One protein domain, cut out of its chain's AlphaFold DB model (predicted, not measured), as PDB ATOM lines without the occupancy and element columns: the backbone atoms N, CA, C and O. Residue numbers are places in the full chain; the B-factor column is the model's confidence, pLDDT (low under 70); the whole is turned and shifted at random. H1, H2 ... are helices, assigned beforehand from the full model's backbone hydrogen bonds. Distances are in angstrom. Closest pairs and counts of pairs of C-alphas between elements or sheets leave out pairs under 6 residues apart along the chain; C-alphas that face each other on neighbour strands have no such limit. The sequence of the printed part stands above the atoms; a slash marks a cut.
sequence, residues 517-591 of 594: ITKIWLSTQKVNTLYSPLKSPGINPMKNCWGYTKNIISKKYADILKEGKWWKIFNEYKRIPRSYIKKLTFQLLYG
ATOM      1  N   ILE A 517      29.441 -95.298 152.882       75.25
ATOM      2  CA  ILE A 517      28.527 -96.332 153.386       75.25
ATOM      3  C   ILE A 517      28.156 -97.351 152.298       75.25
ATOM      4  O   ILE A 517      28.165 -98.552 152.547       75.25
ATOM      5  N   THR A 518      27.953 -96.890 151.061       72.31
ATOM      6  CA  THR A 518      27.650 -97.740 149.903       72.31
ATOM      7  C   THR A 518      28.830 -98.642 149.541       72.31
ATOM      8  O   THR A 518      28.635 -99.822 149.272       72.31
ATOM      9  N   LYS A 519      30.069 -98.128 149.601       76.62
ATOM     10  CA  LYS A 519      31.279 -98.934 149.350       76.62
ATOM     11  C   LYS A 519      31.448-100.065 150.364       76.62
ATOM     12  O   LYS A 519      31.771-101.180 149.970       76.62
ATOM     13  N   ILE A 520      31.206 -99.776 151.645       79.69
ATOM     14  CA  ILE A 520      31.279-100.774 152.722       79.69
ATOM     15  C   ILE A 520      30.215-101.853 152.511       79.69
ATOM     16  O   ILE A 520      30.511-103.043 152.592       79.69
ATOM     17  N   TRP A 521      28.982-101.457 152.190       83.88
ATOM     18  CA  TRP A 521      27.910-102.415 151.934       83.88
ATOM     19  C   TRP A 521      28.251-103.346 150.759       83.88
ATOM     20  O   TRP A 521      28.205-104.565 150.915       83.88
ATOM     21  N   LEU A 522      28.704-102.797 149.629       81.06
ATOM     22  CA  LEU A 522      29.058-103.582 148.438       81.06
ATOM     23  C   LEU A 522      30.218-104.554 148.673       81.06
ATOM     24  O   LEU A 522      30.160-105.688 148.199       81.06
ATOM     25  N   SER A 523      31.244-104.154 149.434       78.62
ATOM     26  CA  SER A 523      32.339-105.067 149.784       78.62
ATOM     27  C   SER A 523      31.867-106.193 150.703       78.62
ATOM     28  O   SER A 523      32.298-107.331 150.546       78.62
ATOM     29  N   THR A 524      30.945-105.897 151.626       83.44
ATOM     30  CA  THR A 524      30.347-106.902 152.522       83.44
ATOM     31  C   THR A 524      29.538-107.935 151.736       83.44
ATOM     32  O   THR A 524      29.600-109.124 152.034       83.44
ATOM     33  N   GLN A 525      28.843-107.498 150.681       79.25
ATOM     34  CA  GLN A 525      28.093-108.369 149.770       79.25
ATOM     35  C   GLN A 525      28.968-109.040 148.691       79.25
ATOM     36  O   GLN A 525      28.443-109.742 147.834       79.25
ATOM     37  N   LYS A 526      30.297-108.833 148.715       84.62
ATOM     38  CA  LYS A 526      31.257-109.347 147.716       84.62
ATOM     39  C   LYS A 526      30.885-108.997 146.266       84.62
ATOM     40  O   LYS A 526      31.166-109.760 145.344       84.62
ATOM     41  N   VAL A 527      30.262-107.837 146.055       76.88
ATOM     42  CA  VAL A 527      29.895-107.362 144.717       76.88
ATOM     43  C   VAL A 527      31.130-106.781 144.031       76.88
ATOM     44  O   VAL A 527      31.753-105.845 144.541       76.88
ATOM     45  N   ASN A 528      31.474-107.304 142.853       75.81
ATOM     46  CA  ASN A 528      32.560-106.760 142.039       75.81
ATOM     47  C   ASN A 528      32.146-105.406 141.454       75.81
ATOM     48  O   ASN A 528      31.219-105.306 140.651       75.81
ATOM     49  N   THR A 529      32.844-104.351 141.871       72.50
ATOM     50  CA  THR A 529      32.569-102.973 141.453       72.50
ATOM     51  C   THR A 529      33.541-102.529 140.367       72.50
ATOM     52  O   THR A 529      34.720-102.883 140.375       72.50
ATOM     53  N   LEU A 530      33.063-101.709 139.432       66.44
ATOM     54  CA  LEU A 530      33.908-101.072 138.433       66.44
ATOM     55  C   LEU A 530      34.841-100.066 139.105       66.44
ATOM     56  O   LEU A 530      34.442 -99.294 139.978       66.44
ATOM     57  N   TYR A 531      36.089-100.003 138.645       65.50
ATOM     58  CA  TYR A 531      37.024 -98.983 139.116       65.50
ATOM     59  C   TYR A 531      36.533 -97.554 138.795       65.50
ATOM     60  O   TYR A 531      36.669 -96.647 139.616       65.50
ATOM     61  N   SER A 532      35.942 -97.334 137.615       62.47
ATOM     62  CA  SER A 532      35.421 -96.034 137.158       62.47
ATOM     63  C   SER A 532      34.533 -96.231 135.915       62.47
ATOM     64  O   SER A 532      34.739 -97.226 135.213       62.47
ATOM     65  N   PRO A 533      33.575 -95.335 135.597       63.03
ATOM     66  CA  PRO A 533      32.728 -95.524 134.426       63.03
ATOM     67  C   PRO A 533      33.518 -95.333 133.125       63.03
ATOM     68  O   PRO A 533      34.454 -94.524 133.047       63.03
ATOM     69  N   LEU A 534      33.121 -96.065 132.080       54.16
ATOM     70  CA  LEU A 534      33.664 -95.906 130.731       54.16
ATOM     71  C   LEU A 534      33.491 -94.443 130.282       54.16
ATOM     72  O   LEU A 534      32.423 -93.860 130.438       54.16
ATOM     73  N   LYS A 535      34.560 -93.838 129.744       54.97
ATOM     74  CA  LYS A 535      34.643 -92.406 129.369       54.97
ATOM     75  C   LYS A 535      34.583 -91.399 130.537       54.97
ATOM     76  O   LYS A 535      34.348 -90.214 130.303       54.97
ATOM     77  N   SER A 536      34.863 -91.813 131.779       58.78
ATOM     78  CA  SER A 536      34.992 -90.874 132.905       58.78
ATOM     79  C   SER A 536      36.050 -89.787 132.636       58.78
ATOM     80  O   SER A 536      37.182 -90.114 132.254       58.78
ATOM     81  N   PRO A 537      35.774 -88.496 132.933       54.84
ATOM     82  CA  PRO A 537      36.771 -87.424 132.856       54.84
ATOM     83  C   PRO A 537      38.014 -87.685 133.719       54.84
ATOM     84  O   PRO A 537      39.049 -87.056 133.507       54.84
ATOM     85  N   GLY A 538      37.910 -88.575 134.716       57.97
ATOM     86  CA  GLY A 538      39.015 -89.004 135.575       57.97
ATOM     87  C   GLY A 538      40.000 -89.975 134.916       57.97
ATOM     88  O   GLY A 538      41.100 -90.127 135.431       57.97
ATOM     89  N   ILE A 539      39.653 -90.587 133.778       62.06
ATOM     90  CA  ILE A 539      40.525 -91.505 133.014       62.06
ATOM     91  C   ILE A 539      41.229 -90.754 131.867       62.06
ATOM     92  O   ILE A 539      42.143 -91.277 131.240       62.06
ATOM     93  N   ASN A 540      40.860 -89.490 131.614       69.56
ATOM     94  CA  ASN A 540      41.482 -88.666 130.580       69.56
ATOM     95  C   ASN A 540      43.010 -88.562 130.819       69.56
ATOM     96  O   ASN A 540      43.427 -88.007 131.847       69.56
ATOM     97  N   PRO A 541      43.856 -89.059 129.893       70.94
ATOM     98  CA  PRO A 541      45.302 -89.075 130.082       70.94
ATOM     99  C   PRO A 541      45.884 -87.668 130.204       70.94
ATOM    100  O   PRO A 541      46.749 -87.439 131.041       70.94
ATOM    101  N   MET A 542      45.362 -86.695 129.451       73.44
ATOM    102  CA  MET A 542      45.823 -85.306 129.519       73.44
ATOM    103  C   MET A 542      45.532 -84.683 130.882       73.44
ATOM    104  O   MET A 542      46.395 -84.002 131.433       73.44
ATOM    105  N   LYS A 543      44.350 -84.950 131.454       72.56
ATOM    106  CA  LYS A 543      43.977 -84.453 132.787       72.56
ATOM    107  C   LYS A 543      44.847 -85.069 133.883       72.56
ATOM    108  O   LYS A 543      45.287 -84.350 134.777       72.56
ATOM    109  N   ASN A 544      45.126 -86.371 133.803       77.06
ATOM    110  CA  ASN A 544      46.010 -87.052 134.754       77.06
ATOM    111  C   ASN A 544      47.466 -86.596 134.621       77.06
ATOM    112  O   ASN A 544      48.108 -86.334 135.634       77.06
ATOM    113  N   CYS A 545      47.966 -86.407 133.397       80.81
ATOM    114  CA  CYS A 545      49.276 -85.807 133.155       80.81
ATOM    115  C   CYS A 545      49.359 -84.392 133.744       80.81
ATOM    116  O   CYS A 545      50.321 -84.074 134.437       80.81
ATOM    117  N   TRP A 546      48.318 -83.570 133.571       78.44
ATOM    118  CA  TRP A 546      48.255 -82.247 134.198       78.44
ATOM    119  C   TRP A 546      48.240 -82.322 135.727       78.44
ATOM    120  O   TRP A 546      48.953 -81.565 136.381       78.44
ATOM    121  N   GLY A 547      47.472 -83.245 136.310       80.06
ATOM    122  CA  GLY A 547      47.462 -83.480 137.755       80.06
ATOM    123  C   GLY A 547      48.831 -83.911 138.291       80.06
ATOM    124  O   GLY A 547      49.295 -83.379 139.299       80.06
ATOM    125  N   TYR A 548      49.512 -84.817 137.584       82.50
ATOM    126  CA  TYR A 548      50.863 -85.268 137.913       82.50
ATOM    127  C   TYR A 548      51.865 -84.106 137.885       82.50
ATOM    128  O   TYR A 548      52.570 -83.871 138.867       82.50
ATOM    129  N   THR A 549      51.871 -83.319 136.806       81.94
ATOM    130  CA  THR A 549      52.724 -82.131 136.674       81.94
ATOM    131  C   THR A 549      52.415 -81.092 137.747       81.94
ATOM    132  O   THR A 549      53.338 -80.574 138.374       81.94
ATOM    133  N   LYS A 550      51.132 -80.837 138.037       77.69
ATOM    134  CA  LYS A 550      50.710 -79.908 139.093       77.69
ATOM    135  C   LYS A 550      51.239 -80.331 140.465       77.69
ATOM    136  O   LYS A 550      51.751 -79.480 141.182       77.69
ATOM    137  N   ASN A 551      51.179 -81.622 140.800       81.69
ATOM    138  CA  ASN A 551      51.694 -82.147 142.068       81.69
ATOM    139  C   ASN A 551      53.221 -82.044 142.190       81.69
ATOM    140  O   ASN A 551      53.736 -81.820 143.283       81.69
ATOM    141  N   ILE A 552      53.964 -82.220 141.093       81.69
ATOM    142  CA  ILE A 552      55.420 -82.021 141.108       81.69
ATOM    143  C   ILE A 552      55.743 -80.545 141.297       81.69
ATOM    144  O   ILE A 552      56.576 -80.210 142.135       81.69
ATOM    145  N   ILE A 553      55.065 -79.662 140.564       76.62
ATOM    146  CA  ILE A 553      55.280 -78.217 140.663       76.62
ATOM    147  C   ILE A 553      54.932 -77.718 142.060       76.62
ATOM    148  O   ILE A 553      55.728 -76.995 142.647       76.62
ATOM    149  N   SER A 554      53.809 -78.152 142.634       74.75
ATOM    150  CA  SER A 554      53.427 -77.748 143.989       74.75
ATOM    151  C   SER A 554      54.426 -78.216 145.048       74.75
ATOM    152  O   SER A 554      54.519 -77.592 146.095       74.75
ATOM    153  N   LYS A 555      55.167 -79.306 144.797       78.38
ATOM    154  CA  LYS A 555      56.174 -79.840 145.728       78.38
ATOM    155  C   LYS A 555      57.575 -79.259 145.524       78.38
ATOM    156  O   LYS A 555      58.260 -79.006 146.503       78.38
ATOM    157  N   LYS A 556      58.025 -79.090 144.277       72.56
ATOM    158  CA  LYS A 556      59.390 -78.631 143.946       72.56
ATOM    159  C   LYS A 556      59.506 -77.125 143.733       72.56
ATOM    160  O   LYS A 556      60.601 -76.587 143.826       72.56
ATOM    161  N   TYR A 557      58.410 -76.467 143.374       68.88
ATOM    162  CA  TYR A 557      58.404 -75.114 142.824       68.88
ATOM    163  C   TYR A 557      57.207 -74.307 143.348       68.88
ATOM    164  O   TYR A 557      56.597 -73.546 142.595       68.88
ATOM    165  N   ALA A 558      56.860 -74.492 144.628       63.53
ATOM    166  CA  ALA A 558      55.719 -73.835 145.270       63.53
ATOM    167  C   ALA A 558      55.751 -72.303 145.098       63.53
ATOM    168  O   ALA A 558      54.714 -71.695 144.830       63.53
ATOM    169  N   ASP A 559      56.946 -71.708 145.121       63.16
ATOM    170  CA  ASP A 559      57.147 -70.258 144.993       63.16
ATOM    171  C   ASP A 559      57.038 -69.751 143.541       63.16
ATOM    172  O   ASP A 559      56.754 -68.582 143.293       63.16
ATOM    173  N   ILE A 560      57.197 -70.636 142.549       57.34
ATOM    174  CA  ILE A 560      57.303 -70.275 141.120       57.34
ATOM    175  C   ILE A 560      55.931 -70.048 140.472       57.34
ATOM    176  O   ILE A 560      55.830 -69.333 139.473       57.34
ATOM    177  N   LEU A 561      54.855 -70.604 141.040       55.41
ATOM    178  CA  LEU A 561      53.493 -70.406 140.526       55.41
ATOM    179  C   LEU A 561      53.029 -68.939 140.604       55.41
ATOM    180  O   LEU A 561      52.094 -68.576 139.895       55.41
ATOM    181  N   LYS A 562      53.699 -68.091 141.400       55.69
ATOM    182  CA  LYS A 562      53.418 -66.649 141.500       55.69
ATOM    183  C   LYS A 562      54.101 -65.799 140.417       55.69
ATOM    184  O   LYS A 562      53.622 -64.710 140.136       55.69
ATOM    185  N   GLU A 563      55.168 -66.287 139.777       58.28
ATOM    186  CA  GLU A 563      56.001 -65.492 138.849       58.28
ATOM    187  C   GLU A 563      55.717 -65.733 137.349       58.28
ATOM    188  O   GLU A 563      56.460 -65.260 136.493       58.28
ATOM    189  N   GLY A 564      54.678 -66.495 136.983       57.91
ATOM    190  CA  GLY A 564      54.257 -66.633 135.576       57.91
ATOM    191  C   GLY A 564      55.254 -67.341 134.637       57.91
ATOM    192  O   GLY A 564      55.193 -67.174 133.420       57.91
ATOM    193  N   LYS A 565      56.178 -68.160 135.162       63.81
ATOM    194  CA  LYS A 565      57.230 -68.848 134.379       63.81
ATOM    195  C   LYS A 565      56.737 -70.150 133.716       63.81
ATOM    196  O   LYS A 565      57.196 -71.249 134.040       63.81
ATOM    197  N   TRP A 566      55.808 -70.032 132.761       60.47
ATOM    198  CA  TRP A 566      55.104 -71.151 132.100       60.47
ATOM    199  C   TRP A 566      56.009 -72.197 131.420       60.47
ATOM    200  O   TRP A 566      55.655 -73.377 131.366       60.47
ATOM    201  N   TRP A 567      57.208 -71.825 130.956       64.31
ATOM    202  CA  TRP A 567      58.119 -72.766 130.284       64.31
ATOM    203  C   TRP A 567      58.631 -73.884 131.211       64.31
ATOM    204  O   TRP A 567      58.873 -75.003 130.758       64.31
ATOM    205  N   LYS A 568      58.757 -73.625 132.523       66.50
ATOM    206  CA  LYS A 568      59.178 -74.643 133.504       66.50
ATOM    207  C   LYS A 568      58.104 -75.712 133.702       66.50
ATOM    208  O   LYS A 568      58.429 -76.890 133.814       66.50
ATOM    209  N   ILE A 569      56.832 -75.311 133.662       70.56
ATOM    210  CA  ILE A 569      55.683 -76.223 133.708       70.56
ATOM    211  C   ILE A 569      55.710 -77.160 132.499       70.56
ATOM    212  O   ILE A 569      55.554 -78.372 132.637       70.56
ATOM    213  N   PHE A 570      55.980 -76.600 131.319       72.56
ATOM    214  CA  PHE A 570      56.062 -77.362 130.078       72.56
ATOM    215  C   PHE A 570      57.237 -78.354 130.070       72.56
ATOM    216  O   PHE A 570      57.086 -79.484 129.608       72.56
ATOM    217  N   ASN A 571      58.385 -77.977 130.641       79.94
ATOM    218  CA  ASN A 571      59.534 -78.874 130.783       79.94
ATOM    219  C   ASN A 571      59.247 -80.055 131.722       79.94
ATOM    220  O   ASN A 571      59.595 -81.187 131.390       79.94
ATOM    221  N   GLU A 572      58.571 -79.829 132.850       82.00
ATOM    222  CA  GLU A 572      58.183 -80.920 133.755       82.00
ATOM    223  C   GLU A 572      57.069 -81.798 133.162       82.00
ATOM    224  O   GLU A 572      57.088 -83.015 133.329       82.00
ATOM    225  N   TYR A 573      56.146 -81.223 132.384       80.00
ATOM    226  CA  TYR A 573      55.157 -81.993 131.621       80.00
ATOM    227  C   TYR A 573      55.816 -82.903 130.571       80.00
ATOM    228  O   TYR A 573      55.448 -84.067 130.427       80.00
ATOM    229  N   LYS A 574      56.853 -82.420 129.874       80.62
ATOM    230  CA  LYS A 574      57.646 -83.237 128.936       80.62
ATOM    231  C   LYS A 574      58.444 -84.350 129.622       80.62
ATOM    232  O   LYS A 574      58.777 -85.340 128.976       80.62
ATOM    233  N   ARG A 575      58.751 -84.197 130.913       83.75
ATOM    234  CA  ARG A 575      59.494 -85.173 131.723       83.75
ATOM    235  C   ARG A 575      58.612 -86.250 132.353       83.75
ATOM    236  O   ARG A 575      59.151 -87.125 133.030       83.75
ATOM    237  N   ILE A 576      57.292 -86.225 132.134       84.75
ATOM    238  CA  ILE A 576      56.403 -87.286 132.619       84.75
ATOM    239  C   ILE A 576      56.926 -88.638 132.103       84.75
ATOM    240  O   ILE A 576      57.072 -88.815 130.887       84.75
ATOM    241  N   PRO A 577      57.203 -89.610 132.993       89.06
ATOM    242  CA  PRO A 577      57.755 -90.891 132.583       89.06
ATOM    243  C   PRO A 577      56.874 -91.573 131.535       89.06
ATOM    244  O   PRO A 577      55.662 -91.718 131.717       89.06
ATOM    245  N   ARG A 578      57.484 -92.072 130.451       81.25
ATOM    246  CA  ARG A 578      56.755 -92.808 129.399       81.25
ATOM    247  C   ARG A 578      55.994 -94.017 129.954       81.25
ATOM    248  O   ARG A 578      54.942 -94.359 129.426       81.25
ATOM    249  N   SER A 579      56.486 -94.639 131.028       82.75
ATOM    250  CA  SER A 579      55.797 -95.721 131.744       82.75
ATOM    251  C   SER A 579      54.463 -95.272 132.353       82.75
ATOM    252  O   SER A 579      53.478 -96.004 132.278       82.75
ATOM    253  N   TYR A 580      54.395 -94.049 132.882       81.31
ATOM    254  CA  TYR A 580      53.168 -93.467 133.425       81.31
ATOM    255  C   TYR A 580      52.151 -93.165 132.316       81.31
ATOM    256  O   TYR A 580      50.985 -93.534 132.432       81.31
ATOM    257  N   ILE A 581      52.601 -92.596 131.192       78.88
ATOM    258  CA  ILE A 581      51.740 -92.343 130.022       78.88
ATOM    259  C   ILE A 581      51.211 -93.662 129.439       78.88
ATOM    260  O   ILE A 581      50.019 -93.775 129.150       78.88
ATOM    261  N   LYS A 582      52.063 -94.693 129.323       76.19
ATOM    262  CA  LYS A 582      51.648 -96.037 128.887       76.19
ATOM    263  C   LYS A 582      50.609 -96.643 129.829       76.19
ATOM    264  O   LYS A 582      49.622 -97.175 129.339       76.19
ATOM    265  N   LYS A 583      50.771 -96.504 131.152       76.44
ATOM    266  CA  LYS A 583      49.775 -96.955 132.141       76.44
ATOM    267  C   LYS A 583      48.417 -96.278 131.933       76.44
ATOM    268  O   LYS A 583      47.407 -96.971 131.885       76.44
ATOM    269  N   LEU A 584      48.390 -94.954 131.758       73.25
ATOM    270  CA  LEU A 584      47.151 -94.203 131.502       73.25
ATOM    271  C   LEU A 584      46.494 -94.608 130.174       73.25
ATOM    272  O   LEU A 584      45.279 -94.754 130.098       73.25
ATOM    273  N   THR A 585      47.300 -94.835 129.137       67.75
ATOM    274  CA  THR A 585      46.816 -95.257 127.813       67.75
ATOM    275  C   THR A 585      46.267 -96.686 127.851       67.75
ATOM    276  O   THR A 585      45.229 -96.962 127.262       67.75
ATOM    277  N   PHE A 586      46.910 -97.584 128.602       65.94
ATOM    278  CA  PHE A 586      46.431 -98.949 128.809       65.94
ATOM    279  C   PHE A 586      45.106 -98.970 129.586       65.94
ATOM    280  O   PHE A 586      44.187 -99.685 129.202       65.94
ATOM    281  N   GLN A 587      44.969 -98.129 130.617       64.19
ATOM    282  CA  GLN A 587      43.713 -97.945 131.356       64.19
ATOM    283  C   GLN A 587      42.582 -97.373 130.487       64.19
ATOM    284  O   GLN A 587      41.420 -97.697 130.718       64.19
ATOM    285  N   LEU A 588      42.912 -96.538 129.495       62.78
ATOM    286  CA  LEU A 588      41.950 -95.986 128.540       62.78
ATOM    287  C   LEU A 588      41.492 -97.030 127.505       62.78
ATOM    288  O   LEU A 588      40.307 -97.093 127.194       62.78
ATOM    289  N   LEU A 589      42.428 -97.816 126.960       54.19
ATOM    290  CA  LEU A 589      42.173 -98.757 125.860       54.19
ATOM    291  C   LEU A 589      41.576-100.089 126.320       54.19
ATOM    292  O   LEU A 589      40.735-100.650 125.629       54.19
ATOM    293  N   TYR A 590      41.999-100.591 127.478       54.88
ATOM    294  CA  TYR A 590      41.629-101.915 127.981       54.88
ATOM    295  C   TYR A 590      40.814-101.823 129.261       54.88
ATOM    296  O   TYR A 590      41.011-102.648 130.149       54.88
ATOM    297  N   GLY A 591      39.965-100.792 129.384       54.88
ATOM    298  CA  GLY A 591      39.104-100.575 130.545       54.88
ATOM    299  C   GLY A 591      38.551-101.903 131.064       54.88
ATOM    300  O   GLY A 591      37.633-102.448 130.469       54.88
TER     301      GLY A 591
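What this domain is: This is residues 517 to 591 of the 594 residues of an uncharacterized protein of Smittium megazygosporum (UniProt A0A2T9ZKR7). The longest helix, H2, forms the core of a loose, elongated group of three helices: H3 packs steeply on it and H4 packs on its first residues, 541 to 545. H1 lies at a far end of the domain, touching no helix, and reaches the others through a long stretch with no named element, residues 525 to 540. The printed part has 75 residues with four named helices, in the order H1, H2, H3, H4, and no named strand; the class is all helix. The whole is only just loose, close to extended, with a radius of gyration of the C-alphas of 17.0 A and spans of 52 by 28 by 18 A.

Where its parts are: H2, residues 541 to 556, is 22.4 A long and begins with C-alpha 541 at (45.302, -89.075, 130.082). H3, residues 566 to 574, measures 12.7 A. H4, residues 578 to 589, measures 16.1 A and ends with C-alpha 589 at (42.173, -98.757, 125.860). H1, residues 517 to 524, measures 10.8 A and begins with C-alpha 517 at (28.527, -96.332, 153.386).

How they stand to each other: H2 and H3 touch, their closest C-alphas being those of Thr 549 and Tyr 573, 5.6 A apart; they run opposite ways at a steep tilt of 62 degrees. H2 touches H4 with residues 541 to 545 alone, the closest C-alphas being those of Pro 541 and Leu 584, 5.6 A apart. Their shallow tilt of 34 degrees is only just short of steep, and they run opposite ways. H3 and H4 are apart, and H1 is apart from H2, H3 and H4. In H1, H2, H3 and H4 every O i to N i+4 pair is within hydrogen-bond range.

The domain as a whole: The C-alphas of Gln 525 and Glu 563 are the two farthest apart, at 52.3 A. Residues 520 to 526, of which 520 to 524 belong to H1, stand free, as do residues 562 to 567. The printed part has no cut. The link H1 to H2 is long, H2 to H3 short, H3 to H4 tight. Mean pLDDT of the printed part is 71.5; residues 530 to 540, 557 to 568 and 585 to 591 are under 70.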